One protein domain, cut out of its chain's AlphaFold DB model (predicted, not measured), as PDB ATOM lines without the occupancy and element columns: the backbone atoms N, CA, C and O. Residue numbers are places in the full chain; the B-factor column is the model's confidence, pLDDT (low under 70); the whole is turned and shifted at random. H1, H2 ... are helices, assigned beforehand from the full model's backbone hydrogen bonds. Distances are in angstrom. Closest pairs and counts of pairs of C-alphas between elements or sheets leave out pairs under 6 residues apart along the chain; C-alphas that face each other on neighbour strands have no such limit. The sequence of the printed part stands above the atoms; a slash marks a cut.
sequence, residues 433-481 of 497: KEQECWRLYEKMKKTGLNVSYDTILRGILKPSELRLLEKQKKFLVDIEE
ATOM      1  N   LYS A 433      37.782  83.851  42.821       86.62
ATOM      2  CA  LYS A 433      38.195  84.064  41.424       86.62
ATOM      3  C   LYS A 433      37.317  83.318  40.420       86.62
ATOM      4  O   LYS A 433      37.054  83.845  39.342       86.62
ATOM      5  N   GLU A 434      36.857  82.117  40.755       89.62
ATOM      6  CA  GLU A 434      35.900  81.359  39.939       89.62
ATOM      7  C   GLU A 434      34.541  82.064  39.914       89.62
ATOM      8  O   GLU A 434      33.976  82.243  38.837       89.62
ATOM      9  N   GLN A 435      34.085  82.614  41.045       91.00
ATOM     10  CA  GLN A 435      32.862  83.425  41.097       91.00
ATOM     11  C   GLN A 435      32.944  84.688  40.211       91.00
ATOM     12  O   GLN A 435      31.983  85.032  39.515       91.00
ATOM     13  N   GLU A 436      34.093  85.376  40.181       91.56
ATOM     14  CA  GLU A 436      34.339  86.489  39.248       91.56
ATOM     15  C   GLU A 436      34.353  86.027  37.782       91.56
ATOM     16  O   GLU A 436      33.724  86.658  36.924       91.56
ATOM     17  N   CYS A 437      35.010  84.900  37.489       92.00
ATOM     18  CA  CYS A 437      35.022  84.297  36.156       92.00
ATOM     19  C   CYS A 437      33.613  83.895  35.698       92.00
ATOM     20  O   CYS A 437      33.277  84.080  34.526       92.00
ATOM     21  N   TRP A 438      32.770  83.394  36.605       94.25
ATOM     22  CA  TRP A 438      31.394  82.997  36.310       94.25
ATOM     23  C   TRP A 438      30.524  84.210  35.972       94.25
ATOM     24  O   TRP A 438      29.863  84.230  34.932       94.25
ATOM     25  N   ARG A 439      30.602  85.283  36.772       94.62
ATOM     26  CA  ARG A 439      29.928  86.560  36.462       94.62
ATOM     27  C   ARG A 439      30.374  87.136  35.117       94.62
ATOM     28  O   ARG A 439      29.554  87.687  34.380       94.62
ATOM     29  N   LEU A 440      31.658  87.011  34.770       94.50
ATOM     30  CA  LEU A 440      32.163  87.432  33.463       94.50
ATOM     31  C   LEU A 440      31.628  86.539  32.330       94.50
ATOM     32  O   LEU A 440      31.208  87.070  31.302       94.50
ATOM     33  N   TYR A 441      31.564  85.219  32.527       95.00
ATOM     34  CA  TYR A 441      30.965  84.275  31.577       95.00
ATOM     35  C   TYR A 441      29.490  84.593  31.307       95.00
ATOM     36  O   TYR A 441      29.111  84.769  30.147       95.00
ATOM     37  N   GLU A 442      28.671  84.769  32.348       95.75
ATOM     38  CA  GLU A 442      27.266  85.172  32.208       95.75
ATOM     39  C   GLU A 442      27.126  86.500  31.453       95.75
ATOM     40  O   GLU A 442      26.289  86.625  30.554       95.75
ATOM     41  N   LYS A 443      27.978  87.488  31.761       95.62
ATOM     42  CA  LYS A 443      27.992  88.788  31.076       95.62
ATOM     43  C   LYS A 443      28.325  88.644  29.588       95.62
ATOM     44  O   LYS A 443      27.625  89.223  28.760       95.62
ATOM     45  N   MET A 444      29.343  87.856  29.234       94.12
ATOM     46  CA  MET A 444      29.730  87.616  27.837       94.12
ATOM     47  C   MET A 444      28.644  86.840  27.077       94.12
ATOM     48  O   MET A 444      28.212  87.288  26.010       94.12
ATOM     49  N   LYS A 445      28.105  85.770  27.672       94.62
ATOM     50  CA  LYS A 445      26.978  84.987  27.139       94.62
ATOM     51  C   LYS A 445      25.754  85.868  26.872       94.62
ATOM     52  O   LYS A 445      25.180  85.803  25.789       94.62
ATOM     53  N   LYS A 446      25.408  86.770  27.801       96.12
ATOM     54  CA  LYS A 446      24.308  87.741  27.644       96.12
ATOM     55  C   LYS A 446      24.553  88.769  26.533       96.12
ATOM     56  O   LYS A 446      23.595  89.224  25.920       96.12
ATOM     57  N   THR A 447      25.809  89.116  26.237       94.19
ATOM     58  CA  THR A 447      26.165  89.951  25.068       94.19
ATOM     59  C   THR A 447      26.214  89.186  23.737       94.19
ATOM     60  O   THR A 447      26.593  89.766  22.724       94.19
ATOM     61  N   GLY A 448      25.873  87.891  23.715       91.88
ATOM     62  CA  GLY A 448      25.972  87.047  22.519       91.88
ATOM     63  C   GLY A 448      27.403  86.619  22.165       91.88
ATOM     64  O   GLY A 448      27.631  86.051  21.098       91.88
ATOM     65  N   LEU A 449      28.383  86.866  23.041       90.38
ATOM     66  CA  LEU A 449      29.752  86.386  22.858       90.38
ATOM     67  C   LEU A 449      29.838  84.921  23.292       90.38
ATOM     68  O   LEU A 449      29.787  84.606  24.480       90.38
ATOM     69  N   ASN A 450      30.004  84.026  22.318       91.06
ATOM     70  CA  ASN A 450      30.180  82.598  22.565       91.06
ATOM     71  C   ASN A 450      31.619  82.300  23.028       91.06
ATOM     72  O   ASN A 450      32.496  81.968  22.231       91.06
ATOM     73  N   VAL A 451      31.868  82.484  24.326       89.31
ATOM     74  CA  VAL A 451      33.149  82.225  24.999       89.31
ATOM     75  C   VAL A 451      32.920  81.185  26.091       89.31
ATOM     76  O   VAL A 451      31.982  81.316  26.871       89.31
ATOM     77  N   SER A 452      33.760  80.148  26.153       92.94
ATOM     78  CA  SER A 452      33.612  79.094  27.165       92.94
ATOM     79  C   SER A 452      34.089  79.555  28.547       92.94
ATOM     80  O   SER A 452      34.981  80.398  28.657       92.94
ATOM     81  N   TYR A 453      33.533  78.974  29.612       93.00
ATOM     82  CA  TYR A 453      33.953  79.276  30.984       93.00
ATOM     83  C   TYR A 453      35.438  78.934  31.227       93.00
ATOM     84  O   TYR A 453      36.174  79.743  31.783       93.00
ATOM     85  N   ASP A 454      35.921  77.810  30.685       90.75
ATOM     86  CA  ASP A 454      37.333  77.389  30.718       90.75
ATOM     87  C   ASP A 454      38.275  78.396  30.015       90.75
ATOM     88  O   ASP A 454      39.399  78.647  30.451       90.75
ATOM     89  N   THR A 455      37.803  79.057  28.952       90.19
ATOM     90  CA  THR A 455      38.535  80.154  28.293       90.19
ATOM     91  C   THR A 455      38.702  81.373  29.212       90.19
ATOM     92  O   THR A 455      39.747  82.025  29.179       90.19
ATOM     93  N   ILE A 456      37.695  81.670  30.040       90.00
ATOM     94  CA  ILE A 456      37.715  82.791  30.990       90.00
ATOM     95  C   ILE A 456      38.572  82.448  32.212       90.00
ATOM     96  O   ILE A 456      39.445  83.238  32.564       90.00
ATOM     97  N   LEU A 457      38.421  81.245  32.780       89.19
ATOM     98  CA  LEU A 457      39.247  80.743  33.888       89.19
ATOM     99  C   LEU A 457      40.743  80.750  33.567       89.19
ATOM    100  O   LEU A 457      41.570  81.090  34.412       89.19
ATOM    101  N   ARG A 458      41.118  80.414  32.328       88.00
ATOM    102  CA  ARG A 458      42.520  80.467  31.886       88.00
ATOM    103  C   ARG A 458      43.052  81.886  31.681       88.00
ATOM    104  O   ARG A 458      44.236  82.025  31.388       88.00
ATOM    105  N   GLY A 459      42.210  82.921  31.774       81.75
ATOM    106  CA  GLY A 459      42.569  84.332  31.571       81.75
ATOM    107  C   GLY A 459      43.089  84.661  30.166       81.75
ATOM    108  O   GLY A 459      43.607  85.751  29.929       81.75
ATOM    109  N   ILE A 460      43.007  83.708  29.236       69.19
ATOM    110  CA  ILE A 460      43.631  83.761  27.919       69.19
ATOM    111  C   ILE A 460      42.643  83.161  26.924       69.19
ATOM    112  O   ILE A 460      42.650  81.959  26.656       69.19
ATOM    113  N   LEU A 461      41.856  84.039  26.304       60.44
ATOM    114  CA  LEU A 461      41.306  83.766  24.983       60.44
ATOM    115  C   LEU A 461      42.508  83.551  24.062       60.44
ATOM    116  O   LEU A 461      43.280  84.486  23.817       60.44
ATOM    117  N   LYS A 462      42.753  82.309  23.624       67.19
ATOM    118  CA  LYS A 462      43.972  82.020  22.855       67.19
ATOM    119  C   LYS A 462      43.954  82.884  21.593       67.19
ATOM    120  O   LYS A 462      42.890  83.052  20.997       67.19
ATOM    121  N   PRO A 463      45.097  83.390  21.096       68.56
ATOM    122  CA  PRO A 463      45.104  84.211  19.881       68.56
ATOM    123  C   PRO A 463      44.465  83.532  18.653       68.56
ATOM    124  O   PRO A 463      44.038  84.211  17.726       68.56
ATOM    125  N   SER A 464      44.381  82.197  18.643       64.88
ATOM    126  CA  SER A 464      43.596  81.403  17.692       64.88
ATOM    127  C   SER A 464      42.079  81.540  17.870       64.88
ATOM    128  O   SER A 464      41.374  81.700  16.881       64.88
ATOM    129  N   GLU A 465      41.591  81.496  19.109       74.88
ATOM    130  CA  GLU A 465      40.177  81.641  19.480       74.88
ATOM    131  C   GLU A 465      39.703  83.072  19.192       74.88
ATOM    132  O   GLU A 465      38.665  83.256  18.564       74.88
ATOM    133  N   LEU A 466      40.515  84.088  19.519       74.75
ATOM    134  CA  LEU A 466      40.192  85.490  19.230       74.75
ATOM    135  C   LEU A 466      40.069  85.733  17.719       74.75
ATOM    136  O   LEU A 466      39.069  86.277  17.259       74.75
ATOM    137  N   ARG A 467      41.039  85.254  16.927       81.50
ATOM    138  CA  ARG A 467      40.983  85.332  15.455       81.50
ATOM    139  C   ARG A 467      39.805  84.555  14.867       81.50
ATOM    140  O   ARG A 467      39.294  84.948  13.821       81.50
ATOM    141  N   LEU A 468      39.395  83.451  15.496       83.56
ATOM    142  CA  LEU A 468      38.239  82.674  15.055       83.56
ATOM    143  C   LEU A 468      36.936  83.443  15.306       83.56
ATOM    144  O   LEU A 468      36.139  83.558  14.380       83.56
ATOM    145  N   LEU A 469      36.767  84.036  16.493       79.44
ATOM    146  CA  LEU A 469      35.617  84.885  16.821       79.44
ATOM    147  C   LEU A 469      35.566  86.148  15.951       79.44
ATOM    148  O   LEU A 469      34.508  86.484  15.429       79.44
ATOM    149  N   GLU A 470      36.697  86.820  15.717       85.12
ATOM    150  CA  GLU A 470      36.772  87.955  14.784       85.12
ATOM    151  C   GLU A 470      36.378  87.550  13.358       85.12
ATOM    152  O   GLU A 470      35.674  88.295  12.676       85.12
ATOM    153  N   LYS A 471      36.809  86.368  12.898       91.19
ATOM    154  CA  LYS A 471      36.446  85.842  11.576       91.19
ATOM    155  C   LYS A 471      34.964  85.474  11.498       91.19
ATOM    156  O   LYS A 471      34.335  85.791  10.496       91.19
ATOM    157  N   GLN A 472      34.408  84.839  12.530       88.19
ATOM    158  CA  GLN A 472      32.978  84.526  12.617       88.19
ATOM    159  C   GLN A 472      32.132  85.802  12.649       88.19
ATOM    160  O   GLN A 472      31.167  85.901  11.903       88.19
ATOM    161  N   LYS A 473      32.530  86.811  13.436       87.19
ATOM    162  CA  LYS A 473      31.832  88.098  13.499       87.19
ATOM    163  C   LYS A 473      31.844  88.826  12.154       87.19
ATOM    164  O   LYS A 473      30.803  89.311  11.739       87.19
ATOM    165  N   LYS A 474      32.988  88.866  11.457       90.06
ATOM    166  CA  LYS A 474      33.065  89.423  10.092       90.06
ATOM    167  C   LYS A 474      32.163  88.662   9.124       90.06
ATOM    168  O   LYS A 474      31.364  89.282   8.449       90.06
ATOM    169  N   PHE A 475      32.218  87.332   9.142       91.56
ATOM    170  CA  PHE A 475      31.382  86.495   8.282       91.56
ATOM    171  C   PHE A 475      29.873  86.681   8.524       91.56
ATOM    172  O   PHE A 475      29.103  86.593   7.576       91.56
ATOM    173  N   LEU A 476      29.447  86.958   9.762       89.44
ATOM    174  CA  LEU A 476      28.052  87.299  10.064       89.44
ATOM    175  C   LEU A 476      27.665  88.684   9.524       89.44
ATOM    176  O   LEU A 476      26.616  88.797   8.900       89.44
ATOM    177  N   VAL A 477      28.523  89.699   9.673       90.81
ATOM    178  CA  VAL A 477      28.300  91.030   9.069       90.81
ATOM    179  C   VAL A 477      28.235  90.935   7.538       90.81
ATOM    180  O   VAL A 477      27.310  91.467   6.935       90.81
ATOM    181  N   ASP A 478      29.134  90.165   6.912       89.38
ATOM    182  CA  ASP A 478      29.142  89.912   5.460       89.38
ATOM    183  C   ASP A 478      27.864  89.188   4.962       89.38
ATOM    184  O   ASP A 478      27.586  89.184   3.758       89.38
ATOM    185  N   ILE A 479      27.119  88.516   5.854       89.94
ATOM    186  CA  ILE A 479      25.818  87.885   5.567       89.94
ATOM    187  C   ILE A 479      24.678  88.889   5.768       89.94
ATOM    188  O   ILE A 479      23.815  88.992   4.896       89.94
ATOM    189  N   GLU A 480      24.687  89.648   6.868       88.75
ATOM    190  CA  GLU A 480      23.693  90.695   7.136       88.75
ATOM    191  C   GLU A 480      23.678  91.743   6.011       88.75
ATOM    192  O   GLU A 480      22.615  92.019   5.455       88.75
ATOM    193  N   GLU A 481      24.843  92.244   5.583       88.00
ATOM    194  CA  GLU A 481      24.947  93.215   4.479       88.00
ATOM    195  C   GLU A 481      24.331  92.684   3.173       88.00
ATOM    196  O   GLU A 481      23.581  93.401   2.513       88.00
TER     197      GLU A 481
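What this domain is: This is residues 433 to 481 of the 497 residues of the protein "CLUMA_CG016288, isoform A" of Clunio marinus (UniProt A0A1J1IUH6). What shape does the backbone make? It is a loose, flat, open Z: the longest helix, H3, is one arm and H1 is the other, both running in much the same direction, with the chain folding back between them through the short helix H2, which packs on H1. H3 touches no helix, and its residues 474 to 481 stick out. What is it made of? The printed part has 49 residues with three named helices, in the order H1, H2, H3, and no named strand; its class is all helix. How open is it? The whole is loose, with a radius of gyration of the C-alphas of 12.3 A, and the C-alphas span 40 by 22 by 9 A.

How they stand to each other: What does the longest helix meet? H3, residues 463 to 481, is apart from H1, residues 433 to 446. It is also apart from H2, residues 453 to 457, though a tight link of 5 residues joins H2 to H3. Which helices touch? H1 and H2 touch, with 8 pairs of C-alphas within 8 A. The closest C-alphas of the two are those of Tyr 441 and Tyr 453, 5.9 A apart, and the centres are 8.8 A apart. What do the backbone N and O atoms show? In H1, H2 and H3 every O i to N i+4 pair is within hydrogen-bond range.

Where its parts are: Where is the longest helix? H3 has 19 residues, from C-alpha 463 at (45.104, 84.211, 19.881) to C-alpha 481 at (24.947, 93.215, 4.479). Its first and last C-alphas are 26.9 A apart. Where are the other two? H1, residues 433 to 446, begins with C-alpha 433 at (38.195, 84.064, 41.424) and measures 19.9 A from first to last C-alpha. H2, residues 453 to 457, measures 6.2 A in the same way.

The domain as a whole: How large is the printed part? The two C-alphas farthest apart are those of Lys 433 and Glu 481, at 40.3 A. Without residues 474 to 481 of H3, which stand free, the body spans 30 by 20 by 9 A and has a radius of gyration of 10.3 A. Is there a cut or a long link? The printed part has no cut, and it has no long link; the link from H1 to H2, 6 residues, is short. Where is confidence low? The mean pLDDT of the printed part is 87.2, and residues 460 to 464 are under 70.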